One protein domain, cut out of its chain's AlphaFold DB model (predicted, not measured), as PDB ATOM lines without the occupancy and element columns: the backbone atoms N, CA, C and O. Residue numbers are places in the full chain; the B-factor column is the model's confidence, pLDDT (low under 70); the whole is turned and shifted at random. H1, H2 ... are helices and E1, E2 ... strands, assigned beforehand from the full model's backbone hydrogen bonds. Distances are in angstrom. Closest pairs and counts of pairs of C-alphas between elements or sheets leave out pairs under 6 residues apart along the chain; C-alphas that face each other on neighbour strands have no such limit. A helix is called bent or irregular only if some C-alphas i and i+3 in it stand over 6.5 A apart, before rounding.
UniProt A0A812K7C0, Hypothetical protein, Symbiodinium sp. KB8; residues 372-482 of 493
ATOM      1  N   THR A 372     105.673  56.515  94.963       78.06
ATOM      2  CA  THR A 372     106.199  56.790  96.298       78.06
ATOM      3  C   THR A 372     107.636  57.250  96.145       78.06
ATOM      4  O   THR A 372     108.298  56.870  95.180       78.06
ATOM      5  N   LEU A 373     108.169  57.978  97.128       80.06
ATOM      6  CA  LEU A 373     109.600  58.280  97.146       80.06
ATOM      7  C   LEU A 373     110.443  56.997  97.001       80.06
ATOM      8  O   LEU A 373     111.419  56.987  96.267       80.06
ATOM      9  N   LYS A 374     110.001  55.877  97.592       83.56
ATOM     10  CA  LYS A 374     110.630  54.560  97.419       83.56
ATOM     11  C   LYS A 374     110.639  54.078  95.961       83.56
ATOM     12  O   LYS A 374     111.623  53.484  95.544       83.56
ATOM     13  N   HIS A 375     109.565  54.306  95.204       75.31
ATOM     14  CA  HIS A 375     109.482  53.950  93.779       75.31
ATOM     15  C   HIS A 375     110.270  54.915  92.883       75.31
ATOM     16  O   HIS A 375     110.775  54.506  91.839       75.31
ATOM     17  N   MET A 376     110.381  56.179  93.295       77.69
ATOM     18  CA  MET A 376     111.165  57.202  92.602       77.69
ATOM     19  C   MET A 376     112.661  57.091  92.900       77.69
ATOM     20  O   MET A 376     113.459  57.668  92.184       77.69
ATOM     21  N   MET A 377     113.076  56.372  93.939       80.19
ATOM     22  CA  MET A 377     114.488  56.164  94.252       80.19
ATOM     23  C   MET A 377     115.024  54.866  93.652       80.19
ATOM     24  O   MET A 377     114.282  53.915  93.398       80.19
ATOM     25  N   LEU A 378     116.344  54.792  93.467       78.94
ATOM     26  CA  LEU A 378     116.982  53.518  93.145       78.94
ATOM     27  C   LEU A 378     116.800  52.525  94.310       78.94
ATOM     28  O   LEU A 378     117.020  52.899  95.468       78.94
ATOM     29  N   PRO A 379     116.484  51.240  94.041       84.69
ATOM     30  CA  PRO A 379     116.316  50.236  95.093       84.69
ATOM     31  C   PRO A 379     117.520  50.112  96.037       84.69
ATOM     32  O   PRO A 379     117.347  49.799  97.212       84.69
ATOM     33  N   SER A 380     118.731  50.388  95.542       86.19
ATOM     34  CA  SER A 380     119.981  50.362  96.310       86.19
ATOM     35  C   SER A 380     120.157  51.541  97.272       86.19
ATOM     36  O   SER A 380     120.893  51.416  98.245       86.19
ATOM     37  N   GLU A 381     119.505  52.678  97.024       87.06
ATOM     38  CA  GLU A 381     119.612  53.883  97.863       87.06
ATOM     39  C   GLU A 381     118.548  53.946  98.955       87.06
ATOM     40  O   GLU A 381     118.696  54.653  99.955       87.06
ATOM     41  N   TRP A 382     117.459  53.198  98.786       90.88
ATOM     42  CA  TRP A 382     116.381  53.170  99.762       90.88
ATOM     43  C   TRP A 382     116.839  52.727 101.166       90.88
ATOM     44  O   TRP A 382     116.485  53.411 102.130       90.88
ATOM     45  N   PRO A 383     117.668  51.670 101.331       91.69
ATOM     46  CA  PRO A 383     118.135  51.239 102.650       91.69
ATOM     47  C   PRO A 383     118.949  52.296 103.410       91.69
ATOM     48  O   PRO A 383     118.898  52.317 104.635       91.69
ATOM     49  N   SER A 384     119.680  53.176 102.716       89.38
ATOM     50  CA  SER A 384     120.472  54.246 103.345       89.38
ATOM     51  C   SER A 384     119.681  55.539 103.556       89.38
ATOM     52  O   SER A 384     120.025  56.341 104.425       89.38
ATOM     53  N   THR A 385     118.611  55.745 102.788       85.19
ATOM     54  CA  THR A 385     117.791  56.964 102.839       85.19
ATOM     55  C   THR A 385     116.637  56.848 103.824       85.19
ATOM     56  O   THR A 385     116.333  57.812 104.524       85.19
ATOM     57  N   LEU A 386     116.030  55.663 103.946       91.19
ATOM     58  CA  LEU A 386     114.929  55.424 104.878       91.19
ATOM     59  C   LEU A 386     115.287  55.772 106.339       91.19
ATOM     60  O   LEU A 386     114.488  56.472 106.960       91.19
ATOM     61  N   PRO A 387     116.458  55.388 106.889       88.25
ATOM     62  CA  PRO A 387     116.827  55.761 108.254       88.25
ATOM     63  C   PRO A 387     116.934  57.276 108.448       88.25
ATOM     64  O   PRO A 387     116.473  57.777 109.464       88.25
ATOM     65  N   LYS A 388     117.451  58.018 107.456       85.94
ATOM     66  CA  LYS A 388     117.545  59.489 107.511       85.94
ATOM     67  C   LYS A 388     116.165  60.147 107.500       85.94
ATOM     68  O   LYS A 388     115.925  61.096 108.234       85.94
ATOM     69  N   LEU A 389     115.243  59.626 106.683       84.81
ATOM     70  CA  LEU A 389     113.850  60.084 106.669       84.81
ATOM     71  C   LEU A 389     113.168  59.802 108.013       84.81
ATOM     72  O   LEU A 389     112.481  60.669 108.540       84.81
ATOM     73  N   GLN A 390     113.372  58.610 108.583       86.06
ATOM     74  CA  GLN A 390     112.823  58.245 109.889       86.06
ATOM     75  C   GLN A 390     113.400  59.117 111.005       86.06
ATOM     76  O   GLN A 390     112.638  59.642 111.809       86.06
ATOM     77  N   GLU A 391     114.716  59.313 111.037       83.00
ATOM     78  CA  GLU A 391     115.396  60.181 112.000       83.00
ATOM     79  C   GLU A 391     114.875  61.619 111.926       83.00
ATOM     80  O   GLU A 391     114.596  62.216 112.964       83.00
ATOM     81  N   ALA A 392     114.658  62.150 110.720       79.19
ATOM     82  CA  ALA A 392     114.074  63.472 110.543       79.19
ATOM     83  C   ALA A 392     112.651  63.566 111.116       79.19
ATOM     84  O   ALA A 392     112.331  64.525 111.818       79.19
ATOM     85  N   VAL A 393     111.802  62.563 110.856       79.38
ATOM     86  CA  VAL A 393     110.433  62.506 111.403       79.38
ATOM     87  C   VAL A 393     110.457  62.399 112.925       79.38
ATOM     88  O   VAL A 393     109.725  63.115 113.602       79.38
ATOM     89  N   TRP A 394     111.311  61.536 113.480       81.88
ATOM     90  CA  TRP A 394     111.411  61.345 114.927       81.88
ATOM     91  C   TRP A 394     111.968  62.575 115.641       81.88
ATOM     92  O   TRP A 394     111.449  62.959 116.687       81.88
ATOM     93  N   SER A 395     112.966  63.233 115.054       80.00
ATOM     94  CA  SER A 395     113.517  64.485 115.582       80.00
ATOM     95  C   SER A 395     112.466  65.598 115.578       80.00
ATOM     96  O   SER A 395     112.375  66.366 116.535       80.00
ATOM     97  N   ALA A 396     111.621  65.640 114.541       73.69
ATOM     98  CA  ALA A 396     110.529  66.603 114.430       73.69
ATOM     99  C   ALA A 396     109.421  66.369 115.462       73.69
ATOM    100  O   ALA A 396     108.839  67.323 115.962       73.69
ATOM    101  N   LEU A 397     109.136  65.108 115.791       78.19
ATOM    102  CA  LEU A 397     108.145  64.745 116.805       78.19
ATOM    103  C   LEU A 397     108.603  65.071 118.235       78.19
ATOM    104  O   LEU A 397     107.764  65.200 119.122       78.19
ATOM    105  N   GLY A 398     109.915  65.165 118.469       76.00
ATOM    106  CA  GLY A 398     110.490  65.322 119.807       76.00
ATOM    107  C   GLY A 398     110.898  66.743 120.203       76.00
ATOM    108  O   GLY A 398     111.229  66.950 121.370       76.00
ATOM    109  N   THR A 399     110.926  67.715 119.283       61.97
ATOM    110  CA  THR A 399     111.483  69.051 119.565       61.97
ATOM    111  C   THR A 399     110.603  70.194 119.046       61.97
ATOM    112  O   THR A 399     110.389  70.331 117.849       61.97
ATOM    113  N   ASP A 400     110.159  71.077 119.951       61.78
ATOM    114  CA  ASP A 400     109.441  72.341 119.654       61.78
ATOM    115  C   ASP A 400     110.339  73.428 119.017       61.78
ATOM    116  O   ASP A 400     109.947  74.583 118.848       61.78
ATOM    117  N   ILE A 401     111.586  73.089 118.688       56.16
ATOM    118  CA  ILE A 401     112.611  74.046 118.275       56.16
ATOM    119  C   ILE A 401     112.754  73.958 116.757       56.16
ATOM    120  O   ILE A 401     112.943  72.872 116.215       56.16
ATOM    121  N   GLY A 402     112.638  75.110 116.084       62.81
ATOM    122  CA  GLY A 402     112.588  75.254 114.626       62.81
ATOM    123  C   GLY A 402     113.455  74.248 113.866       62.81
ATOM    124  O   GLY A 402     114.674  74.207 114.025       62.81
ATOM    125  N   PHE A 403     112.797  73.432 113.042       69.81
ATOM    126  CA  PHE A 403     113.431  72.320 112.348       69.81
ATOM    127  C   PHE A 403     114.500  72.827 111.373       69.81
ATOM    128  O   PHE A 403     114.199  73.539 110.409       69.81
ATOM    129  N   VAL A 404     115.758  72.457 111.613       74.38
ATOM    130  CA  VAL A 404     116.863  72.773 110.703       74.38
ATOM    131  C   VAL A 404     116.770  71.840 109.491       74.38
ATOM    132  O   VAL A 404     116.639  70.630 109.680       74.38
ATOM    133  N   PRO A 405     116.835  72.352 108.245       77.38
ATOM    134  CA  PRO A 405     116.819  71.509 107.054       77.38
ATOM    135  C   PRO A 405     117.913  70.438 107.121       77.38
ATOM    136  O   PRO A 405     119.099  70.766 107.219       77.38
ATOM    137  N   GLN A 406     117.531  69.164 107.038       83.56
ATOM    138  CA  GLN A 406     118.492  68.064 107.040       83.56
ATOM    139  C   GLN A 406     118.904  67.763 105.600       83.56
ATOM    140  O   GLN A 406     118.067  67.459 104.746       83.56
ATOM    141  N   ALA A 407     120.201  67.859 105.312       85.25
ATOM    142  CA  ALA A 407     120.733  67.462 104.016       85.25
ATOM    143  C   ALA A 407     120.739  65.930 103.911       85.25
ATOM    144  O   ALA A 407     121.351  65.255 104.740       85.25
ATOM    145  N   LEU A 408     120.091  65.365 102.889       81.25
ATOM    146  CA  LEU A 408     120.112  63.911 102.665       81.25
ATOM    147  C   LEU A 408     121.313  63.473 101.808       81.25
ATOM    148  O   LEU A 408     121.682  62.294 101.831       81.25
ATOM    149  N   GLY A 409     121.977  64.432 101.153       86.56
ATOM    150  CA  GLY A 409     123.081  64.219 100.215       86.56
ATOM    151  C   GLY A 409     122.589  64.117  98.768       86.56
ATOM    152  O   GLY A 409     121.475  64.549  98.468       86.56
ATOM    153  N   PRO A 410     123.402  63.582  97.850       87.06
ATOM    154  CA  PRO A 410     122.947  63.295  96.500       87.06
ATOM    155  C   PRO A 410     121.879  62.191  96.502       87.06
ATOM    156  O   PRO A 410     122.023  61.212  97.231       87.06
ATOM    157  N   LEU A 411     120.827  62.343  95.696       85.75
ATOM    158  CA  LEU A 411     119.753  61.352  95.557       85.75
ATOM    159  C   LEU A 411     119.509  61.032  94.086       85.75
ATOM    160  O   LEU A 411     119.314  61.946  93.279       85.75
ATOM    161  N   HIS A 412     119.478  59.744  93.742       85.62
ATOM    162  CA  HIS A 412     119.042  59.319  92.422       85.62
ATOM    163  C   HIS A 412     117.525  59.256  92.399       85.62
ATOM    164  O   HIS A 412     116.890  58.425  93.049       85.62
ATOM    165  N   VAL A 413     116.956  60.141  91.600       82.06
ATOM    166  CA  VAL A 413     115.530  60.211  91.351       82.06
ATOM    167  C   VAL A 413     115.290  59.642  89.970       82.06
ATOM    168  O   VAL A 413     115.615  60.235  88.940       82.06
ATOM    169  N   ARG A 414     114.734  58.440  89.959       77.31
ATOM    170  CA  ARG A 414     114.026  57.909  88.812       77.31
ATOM    171  C   ARG A 414     112.802  58.788  88.623       77.31
ATOM    172  O   ARG A 414     111.882  58.787  89.445       77.31
ATOM    173  N   MET A 415     112.827  59.568  87.552       68.88
ATOM    174  CA  MET A 415     111.634  60.289  87.149       68.88
ATOM    175  C   MET A 415     110.533  59.259  86.888       68.88
ATOM    176  O   MET A 415     110.842  58.176  86.369       68.88
ATOM    177  N   PRO A 416     109.274  59.544  87.277       59.75
ATOM    178  CA  PRO A 416     108.150  58.732  86.844       59.75
ATOM    179  C   PRO A 416     108.287  58.523  85.344       59.75
ATOM    180  O   PRO A 416     108.705  59.449  84.643       59.75
ATOM    181  N   GLU A 417     107.935  57.335  84.855       55.56
ATOM    182  CA  GLU A 417     107.972  57.052  83.412       55.56
ATOM    183  C   GLU A 417     107.229  58.157  82.636       55.56
ATOM    184  O   GLU A 417     107.717  58.559  81.584       55.56
ATOM    185  N   ILE A 418     106.261  58.799  83.325       45.84
ATOM    186  CA  ILE A 418     105.538  60.025  82.975       45.84
ATOM    187  C   ILE A 418     106.367  61.197  82.408       45.84
ATOM    188  O   ILE A 418     105.863  61.989  81.622       45.84
ATOM    189  N   LEU A 419     107.634  61.336  82.796       45.22
ATOM    190  CA  LEU A 419     108.468  62.509  82.491       45.22
ATOM    191  C   LEU A 419     109.770  62.151  81.748       45.22
ATOM    192  O   LEU A 419     110.622  63.012  81.539       45.22
ATOM    193  N   ALA A 420     109.964  60.881  81.382       51.94
ATOM    194  CA  ALA A 420     111.188  60.354  80.775       51.94
ATOM    195  C   ALA A 420     111.016  60.123  79.257       51.94
ATOM    196  O   ALA A 420     110.953  58.987  78.792       51.94
ATOM    197  N   GLU A 421     110.906  61.194  78.468       44.09
ATOM    198  CA  GLU A 421     110.611  61.106  77.029       44.09
ATOM    199  C   GLU A 421     111.710  60.450  76.159       44.09
ATOM    200  O   GLU A 421     112.917  60.556  76.393       44.09
ATOM    201  N   GLY A 422     111.262  59.804  75.074       44.84
ATOM    202  CA  GLY A 422     111.970  59.787  73.787       44.84
ATOM    203  C   GLY A 422     113.076  58.752  73.551       44.84
ATOM    204  O   GLY A 422     113.533  58.636  72.420       44.84
ATOM    205  N   ASN A 423     113.518  57.977  74.547       40.25
ATOM    206  CA  ASN A 423     114.690  57.099  74.351       40.25
ATOM    207  C   ASN A 423     114.566  55.653  74.858       40.25
ATOM    208  O   ASN A 423     115.541  54.899  74.782       40.25
ATOM    209  N   GLY A 424     113.419  55.244  75.413       52.06
ATOM    210  CA  GLY A 424     113.285  53.924  76.055       52.06
ATOM    211  C   GLY A 424     114.324  53.701  77.168       52.06
ATOM    212  O   GLY A 424     114.779  52.582  77.405       52.06
ATOM    213  N   ARG A 425     114.793  54.785  77.796       55.31
ATOM    214  CA  ARG A 425     115.838  54.781  78.824       55.31
ATOM    215  C   ARG A 425     115.222  55.262  80.127       55.31
ATOM    216  O   ARG A 425     114.642  56.338  80.159       55.31
ATOM    217  N   ASN A 426     115.407  54.488  81.195       61.31
ATOM    218  CA  ASN A 426     115.153  54.934  82.563       61.31
ATOM    219  C   ASN A 426     115.952  56.216  82.819       61.31
ATOM    220  O   ASN A 426     117.169  56.155  82.996       61.31
ATOM    221  N   LEU A 427     115.282  57.365  82.784       66.88
ATOM    222  CA  LEU A 427     115.915  58.658  82.997       66.88
ATOM    223  C   LEU A 427     116.107  58.825  84.508       66.88
ATOM    224  O   LEU A 427     115.180  59.147  85.251       66.88
ATOM    225  N   SER A 428     117.310  58.493  84.974       73.00
ATOM    226  CA  SER A 428     117.728  58.765  86.346       73.00
ATOM    227  C   SER A 428     118.377  60.136  86.400       73.00
ATOM    228  O   SER A 428     119.405  60.376  85.758       73.00
ATOM    229  N   LEU A 429     117.775  61.023  87.182       81.62
ATOM    230  CA  LEU A 429     118.363  62.298  87.546       81.62
ATOM    231  C   LEU A 429     119.086  62.132  88.877       81.62
ATOM    232  O   LEU A 429     118.524  61.620  89.841       81.62
ATOM    233  N   LEU A 430     120.329  62.587  88.948       85.75
ATOM    234  CA  LEU A 430     121.033  62.755  90.207       85.75
ATOM    235  C   LEU A 430     120.762  64.162  90.721       85.75
ATOM    236  O   LEU A 430     121.336  65.122  90.209       85.75
ATOM    237  N   ALA A 431     119.922  64.300  91.740       86.62
ATOM    238  CA  ALA A 431     119.878  65.532  92.513       86.62
ATOM    239  C   ALA A 431     121.184  65.609  93.310       86.62
ATOM    240  O   ALA A 431     121.358  64.839  94.252       86.62
ATOM    241  N   ARG A 432     122.126  66.490  92.937       85.69
ATOM    242  CA  ARG A 432     123.412  66.607  93.659       85.69
ATOM    243  C   ARG A 432     123.214  67.018  95.107       85.69
ATOM    244  O   ARG A 432     124.014  66.658  95.965       85.69
ATOM    245  N   ASN A 433     122.149  67.766  95.359       83.81
ATOM    246  CA  ASN A 433     121.790  68.209  96.679       83.81
ATOM    247  C   ASN A 433     120.309  67.942  96.931       83.81
ATOM    248  O   ASN A 433     119.453  68.178  96.076       83.81
ATOM    249  N   SER A 434     120.021  67.491  98.142       86.06
ATOM    250  CA  SER A 434     118.660  67.309  98.611       86.06
ATOM    251  C   SER A 434     118.536  67.762 100.058       86.06
ATOM    252  O   SER A 434     119.413  67.508 100.891       86.06
ATOM    253  N   GLN A 435     117.448  68.469 100.340       85.50
ATOM    254  CA  GLN A 435     117.099  68.959 101.664       85.50
ATOM    255  C   GLN A 435     115.726  68.446 102.042       85.50
ATOM    256  O   GLN A 435     114.777  68.539 101.267       85.50
ATOM    257  N   LEU A 436     115.621  67.951 103.265       82.69
ATOM    258  CA  LEU A 436     114.351  67.617 103.868       82.69
ATOM    259  C   LEU A 436     113.939  68.752 104.800       82.69
ATOM    260  O   LEU A 436     114.701  69.151 105.684       82.69
ATOM    261  N   ARG A 437     112.735  69.278 104.594       81.06
ATOM    262  CA  ARG A 437     112.121  70.274 105.472       81.06
ATOM    263  C   ARG A 437     110.812  69.739 106.013       81.06
ATOM    264  O   ARG A 437     110.011  69.183 105.266       81.06
ATOM    265  N   LEU A 438     110.582  69.939 107.302       75.88
ATOM    266  CA  LEU A 438     109.275  69.700 107.886       75.88
ATOM    267  C   LEU A 438     108.329  70.822 107.458       75.88
ATOM    268  O   LEU A 438     108.682  71.997 107.548       75.88
ATOM    269  N   VAL A 439     107.127  70.467 107.020       74.00
ATOM    270  CA  VAL A 439     106.056  71.432 106.780       74.00
ATOM    271  C   VAL A 439     104.924  71.072 107.727       74.00
ATOM    272  O   VAL A 439     104.272  70.039 107.567       74.00
ATOM    273  N   GLN A 440     104.709  71.906 108.745       66.06
ATOM    274  CA  GLN A 440     103.500  71.808 109.558       66.06
ATOM    275  C   GLN A 440     102.295  72.098 108.657       66.06
ATOM    276  O   GLN A 440     102.298  73.065 107.892       66.06
ATOM    277  N   GLY A 441     101.281  71.233 108.727       57.84
ATOM    278  CA  GLY A 441     100.140  71.210 107.808       57.84
ATOM    279  C   GLY A 441      99.276  72.476 107.775       57.84
ATOM    280  O   GLY A 441      98.372  72.547 106.950       57.84
ATOM    281  N   ALA A 442      99.568  73.490 108.595       51.06
ATOM    282  CA  ALA A 442      98.843  74.758 108.653       51.06
ATOM    283  C   ALA A 442      98.755  75.510 107.304       51.06
ATOM    284  O   ALA A 442      97.854  76.321 107.132       51.06
ATOM    285  N   ASN A 443      99.642  75.225 106.338       48.50
ATOM    286  CA  ASN A 443      99.655  75.866 105.012       48.50
ATOM    287  C   ASN A 443      99.165  74.977 103.854       48.50
ATOM    288  O   ASN A 443      99.177  75.418 102.706       48.50
ATOM    289  N   ILE A 444      98.757  73.731 104.107       52.38
ATOM    290  CA  ILE A 444      98.286  72.815 103.056       52.38
ATOM    291  C   ILE A 444      96.780  72.638 103.247       52.38
ATOM    292  O   ILE A 444      96.371  71.712 103.934       52.38
ATOM    293  N   ASN A 445      95.990  73.568 102.684       49.12
ATOM    294  CA  ASN A 445      94.518  73.577 102.587       49.12
ATOM    295  C   ASN A 445      93.808  72.571 103.512       49.12
ATOM    296  O   ASN A 445      93.384  71.501 103.071       49.12
ATOM    297  N   GLN A 446      93.708  72.908 104.800       46.94
ATOM    298  CA  GLN A 446      92.915  72.140 105.752       46.94
ATOM    299  C   GLN A 446      91.477  72.653 105.741       46.94
ATOM    300  O   GLN A 446      91.120  73.567 106.482       46.94
ATOM    301  N   ASP A 447      90.642  72.025 104.920       44.03
ATOM    302  CA  ASP A 447      89.193  72.104 105.074       44.03
ATOM    303  C   ASP A 447      88.771  71.262 106.297       44.03
ATOM    304  O   ASP A 447      88.455  70.079 106.201       44.03
ATOM    305  N   GLY A 448      88.809  71.880 107.481       48.72
ATOM    306  CA  GLY A 448      87.856  71.637 108.574       48.72
ATOM    307  C   GLY A 448      87.830  70.289 109.316       48.72
ATOM    308  O   GLY A 448      86.818  70.022 109.963       48.72
ATOM    309  N   SER A 449      88.868  69.447 109.281       48.00
ATOM    310  CA  SER A 449      88.931  68.219 110.101       48.00
ATOM    311  C   SER A 449      89.816  68.365 111.354       48.00
ATOM    312  O   SER A 449      90.721  69.195 111.394       48.00
ATOM    313  N   ASP A 450      89.483  67.599 112.402       49.56
ATOM    314  CA  ASP A 450      90.003  67.649 113.782       49.56
ATOM    315  C   ASP A 450      91.467  68.112 113.941       49.56
ATOM    316  O   ASP A 450      92.417  67.436 113.549       49.56
ATOM    317  N   LEU A 451      91.653  69.236 114.644       50.03
ATOM    318  CA  LEU A 451      92.947  69.878 114.931       50.03
ATOM    319  C   LEU A 451      93.887  69.059 115.841       50.03
ATOM    320  O   LEU A 451      95.008  69.492 116.103       50.03
ATOM    321  N   SER A 452      93.445  67.915 116.372       54.03
ATOM    322  CA  SER A 452      94.160  67.191 117.433       54.03
ATOM    323  C   SER A 452      95.318  66.321 116.934       54.03
ATOM    324  O   SER A 452      96.193  65.979 117.726       54.03
ATOM    325  N   VAL A 453      95.379  66.007 115.634       58.69
ATOM    326  CA  VAL A 453      96.503  65.281 115.022       58.69
ATOM    327  C   VAL A 453      96.810  65.904 113.663       58.69
ATOM    328  O   VAL A 453      96.362  65.420 112.626       58.69
ATOM    329  N   GLN A 454      97.562  67.008 113.648       58.97
ATOM    330  CA  GLN A 454      98.031  67.555 112.377       58.97
ATOM    331  C   GLN A 454      99.004  66.557 111.731       58.97
ATOM    332  O   GLN A 454     100.022  66.220 112.344       58.97
ATOM    333  N   PRO A 455      98.731  66.071 110.509       64.00
ATOM    334  CA  PRO A 455      99.677  65.228 109.801       64.00
ATOM    335  C   PRO A 455     100.982  65.996 109.583       64.00
ATOM    336  O   PRO A 455     100.994  67.149 109.147       64.00
ATOM    337  N   ILE A 456     102.095  65.341 109.904       68.50
ATOM    338  CA  ILE A 456     103.429  65.869 109.650       68.50
ATOM    339  C   ILE A 456     103.769  65.594 108.191       68.50
ATOM    340  O   ILE A 456     103.859  64.436 107.775       68.50
ATOM    341  N   TYR A 457     103.984  66.656 107.418       76.81
ATOM    342  CA  TYR A 457     104.445  66.541 106.043       76.81
ATOM    343  C   TYR A 457     105.949  66.784 105.963       76.81
ATOM    344  O   TYR A 457     106.503  67.674 106.613       76.81
ATOM    345  N   LEU A 458     106.609  65.998 105.119       77.38
ATOM    346  CA  LEU A 458     107.994  66.216 104.732       77.38
ATOM    347  C   LEU A 458     108.029  66.806 103.324       77.38
ATOM    348  O   LEU A 458     107.542  66.197 102.373       77.38
ATOM    349  N   CYS A 459     108.636  67.976 103.189       80.00
ATOM    350  CA  CYS A 459     108.992  68.561 101.909       80.00
ATOM    351  C   CYS A 459     110.414  68.126 101.554       80.00
ATOM    352  O   CYS A 459     111.384  68.546 102.189       80.00
ATOM    353  N   LEU A 460     110.532  67.269 100.541       82.56
ATOM    354  CA  LEU A 460     111.812  66.920  99.941       82.56
ATOM    355  C   LEU A 460     112.115  67.916  98.817       82.56
ATOM    356  O   LEU A 460     111.485  67.884  97.763       82.56
ATOM    357  N   GLN A 461     113.086  68.793  99.047       81.88
ATOM    358  CA  GLN A 461     113.598  69.725  98.051       81.88
ATOM    359  C   GLN A 461     114.811  69.106  97.365       81.88
ATOM    360  O   GLN A 461     115.793  68.753  98.018       81.88
ATOM    361  N   LEU A 462     114.748  68.993  96.045       81.50
ATOM    362  CA  LEU A 462     115.794  68.424  95.205       81.50
ATOM    363  C   LEU A 462     116.306  69.519  94.272       81.50
ATOM    364  O   LEU A 462     115.506  70.221  93.658       81.50
ATOM    365  N   TYR A 463     117.621  69.699  94.190       81.50
ATOM    366  CA  TYR A 463     118.216  70.770  93.392       81.50
ATOM    367  C   TYR A 463     119.573  70.357  92.814       81.50
ATOM    368  O   TYR A 463     120.207  69.397  93.260       81.50
ATOM    369  N   ASN A 464     120.017  71.101  91.794       82.19
ATOM    370  CA  ASN A 464     121.226  70.821  91.012       82.19
ATOM    371  C   ASN A 464     121.200  69.416  90.390       82.19
ATOM    372  O   ASN A 464     122.079  68.588  90.653       82.19
ATOM    373  N   PHE A 465     120.162  69.139  89.604       80.44
ATOM    374  CA  PHE A 465     120.019  67.865  88.913       80.44
ATOM    375  C   PHE A 465     121.084  67.688  87.830       80.44
ATOM    376  O   PHE A 465     121.424  68.626  87.113       80.44
ATOM    377  N   VAL A 466     121.578  66.462  87.699       83.81
ATOM    378  CA  VAL A 466     122.430  66.034  86.590       83.81
ATOM    379  C   VAL A 466     121.838  64.779  85.983       83.81
ATOM    380  O   VAL A 466     121.505  63.835  86.701       83.81
ATOM    381  N   GLN A 467     121.703  64.761  84.663       81.75
ATOM    382  CA  GLN A 467     121.267  63.567  83.958       81.75
ATOM    383  C   GLN A 467     122.385  62.525  83.981       81.75
ATOM    384  O   GLN A 467     123.552  62.854  83.781       81.75
ATOM    385  N   LEU A 468     122.046  61.264  84.234       77.25
ATOM    386  CA  LEU A 468     123.018  60.175  84.204       77.25
ATOM    387  C   LEU A 468     122.856  59.321  82.945       77.25
ATOM    388  O   LEU A 468     121.738  59.052  82.501       77.25
ATOM    389  N   ASP A 469     123.975  58.859  82.383       80.38
ATOM    390  CA  ASP A 469     123.976  57.842  81.332       80.38
ATOM    391  C   ASP A 469     123.620  56.449  81.902       80.38
ATOM    392  O   ASP A 469     123.511  56.241  83.111       80.38
ATOM    393  N   ARG A 470     123.479  55.438  81.028       76.12
ATOM    394  CA  ARG A 470     123.205  54.040  81.438       76.12
ATOM    395  C   ARG A 470     124.269  53.439  82.367       76.12
ATOM    396  O   ARG A 470     124.029  52.390  82.955       76.12
ATOM    397  N   ARG A 471     125.456  54.045  82.447       80.81
ATOM    398  CA  ARG A 471     126.571  53.619  83.299       80.81
ATOM    399  C   ARG A 471     126.653  54.451  84.585       80.81
ATOM    400  O   ARG A 471     127.623  54.301  85.320       80.81
ATOM    401  N   GLY A 472     125.665  55.311  84.854       78.94
ATOM    402  CA  GLY A 472     125.626  56.178  86.030       78.94
ATOM    403  C   GLY A 472     126.596  57.358  85.958       78.94
ATOM    404  O   GLY A 472     126.908  57.949  86.988       78.94
ATOM    405  N   ARG A 473     127.114  57.701  84.771       82.19
ATOM    406  CA  ARG A 473     128.029  58.836  84.609       82.19
ATOM    407  C   ARG A 473     127.239  60.114  84.340       82.19
ATOM    408  O   ARG A 473     126.293  60.062  83.554       82.19
ATOM    409  N   PRO A 474     127.620  61.244  84.956       79.31
ATOM    410  CA  PRO A 474     126.993  62.524  84.681       79.31
ATOM    411  C   PRO A 474     127.169  62.879  83.207       79.31
ATOM    412  O   PRO A 474     128.288  62.939  82.702       79.31
ATOM    413  N   VAL A 475     126.049  63.091  82.532       79.44
ATOM    414  CA  VAL A 475     125.985  63.730  81.226       79.44
ATOM    415  C   VAL A 475     125.761  65.201  81.528       79.44
ATOM    416  O   VAL A 475     124.782  65.556  82.191       79.44
ATOM    417  N   GLU A 476     126.698  66.055  81.122       65.06
ATOM    418  CA  GLU A 476     126.423  67.487  81.118       65.06
ATOM    419  C   GLU A 476     125.202  67.687  80.225       65.06
ATOM    420  O   GLU A 476     125.210  67.294  79.059       65.06
ATOM    421  N   LEU A 477     124.119  68.205  80.809       55.62
ATOM    422  CA  LEU A 477     122.980  68.688  80.043       55.62
ATOM    423  C   LEU A 477     123.541  69.829  79.201       55.62
ATOM    424  O   LEU A 477     123.700  70.940  79.706       55.62
ATOM    425  N   GLY A 478     123.955  69.509  77.972       42.25
ATOM    426  CA  GLY A 478     124.417  70.500  77.015       42.25
ATOM    427  C   GLY A 478     123.397  71.626  76.998       42.25
ATOM    428  O   GLY A 478     122.188  71.369  77.050       42.25
ATOM    429  N   ALA A 479     123.877  72.871  77.019       38.09
ATOM    430  CA  ALA A 479     123.006  74.018  76.841       38.09
ATOM    431  C   ALA A 479     122.082  73.716  75.653       38.09
ATOM    432  O   ALA A 479     122.544  73.273  74.600       38.09
ATOM    433  N   VAL A 480     120.777  73.906  75.838       37.84
ATOM    434  CA  VAL A 480     119.704  73.535  74.892       37.84
ATOM    435  C   VAL A 480     119.901  74.141  73.479       37.84
ATOM    436  O   VAL A 480     119.207  73.774  72.538       37.84
ATOM    437  N   SER A 481     120.919  74.983  73.276       35.72
ATOM    438  CA  SER A 481     121.414  75.475  71.987       35.72
ATOM    439  C   SER A 481     121.961  74.415  71.012       35.72
ATOM    440  O   SER A 481     122.134  74.732  69.838       35.72
ATOM    441  N   GLU A 482     122.242  73.173  71.426       34.88
ATOM    442  CA  GLU A 482     122.736  72.135  70.492       34.88
ATOM    443  C   GLU A 482     121.628  71.362  69.751       34.88
ATOM    444  O   GLU A 482     121.912  70.674  68.775       34.88
TER     445      GLU A 482
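Overview. This is residues 372 to 482 of the 493 residues of the protein "Hypothetical protein" of Symbiodinium sp. KB8 (UniProt A0A812K7C0). A long, twisted ribbon of two bent antiparallel strands, E2 and E3, runs along the domain, with the short strand E1 beside one end of E2 and the helix H2 over one face, H1 lying on that same face. The loop of residues 441 to 455 lies at one end of the ribbon, and the loop of residues 415 to 427 and the tail of residues 469 to 482 lie at the other. The printed part has 111 residues, with two named helices and then three named strands in the order H1 H2 E1 E2 E3. The sheet order is E1 E2 E3, all antiparallel, and the class is mixed, helices and strands, with under half of the residues in named elements. The whole is loose, with a radius of gyration of the C-alphas of 17.1 A, and elongated, spanning 53 by 30 by 26 A.

Arrangement. H1, residues 373 to 376, is close to but not clearly touching H2, residues 382 to 398; their closest C-alphas, of Lys 374 and Trp 382, are 6.4 A apart. E1, residues 411 to 414, and E2, residues 428 to 440, form a hairpin, with N 413 and O 429 within hydrogen-bond range at 2.8 A. E2 and E3, residues 456 to 468, form another, with N 435 and O 461 at 2.9 A and N 459 and O 437 at 2.8 A. These strands make a meander, each the antiparallel neighbour of the one before; E1 and E3 are its edge strands. E2 bends by 80 degrees at residue 432 and E3 by 69 degrees at residue 464. H2 is on the sheet at a height of 9.6 A, over E2 and E3, and only just slantwise to the strands, at 30.1 degrees to E3 on the local plane. The closest C-alphas of H2 and E2, of Ala 396 and Leu 438, are 7.3 A apart. H1 is on the same face, over none of the strands; its closest C-alpha to E1 is Met 376, 4.8 A from that of Arg 414. Residues 406 to 407 pair antiparallel with residues 435 to 436 of E2. In H2, 11 of 13 O i to N i+4 pairs are within hydrogen-bond range, and H1 is too short for such a pair.

Along the chain. H1 begins at C-alpha 373, (109.600, 58.280, 97.146). H2 is 24.2 A long; it is neither bent nor irregular, but only just: C-alphas 384 and 387 are 6.3 A apart. E1 measures 9.5 A, E2 30.2 A and E3 32.6 A, ending at C-alpha 468, (123.018, 60.175, 84.204).

Size, cuts and confidence. The two C-alphas farthest apart, of Ser 452 and Glu 482, are 55.2 A apart. The printed part has no cut. The links H2 to E1, E1 to E2 and E2 to E3 are long, and H1 to H2 is tight. The mean pLDDT of the printed part is 71.0, and 42 residues are under 70: 399 to 403, 415 to 427, 440 to 456 and 476 to 482.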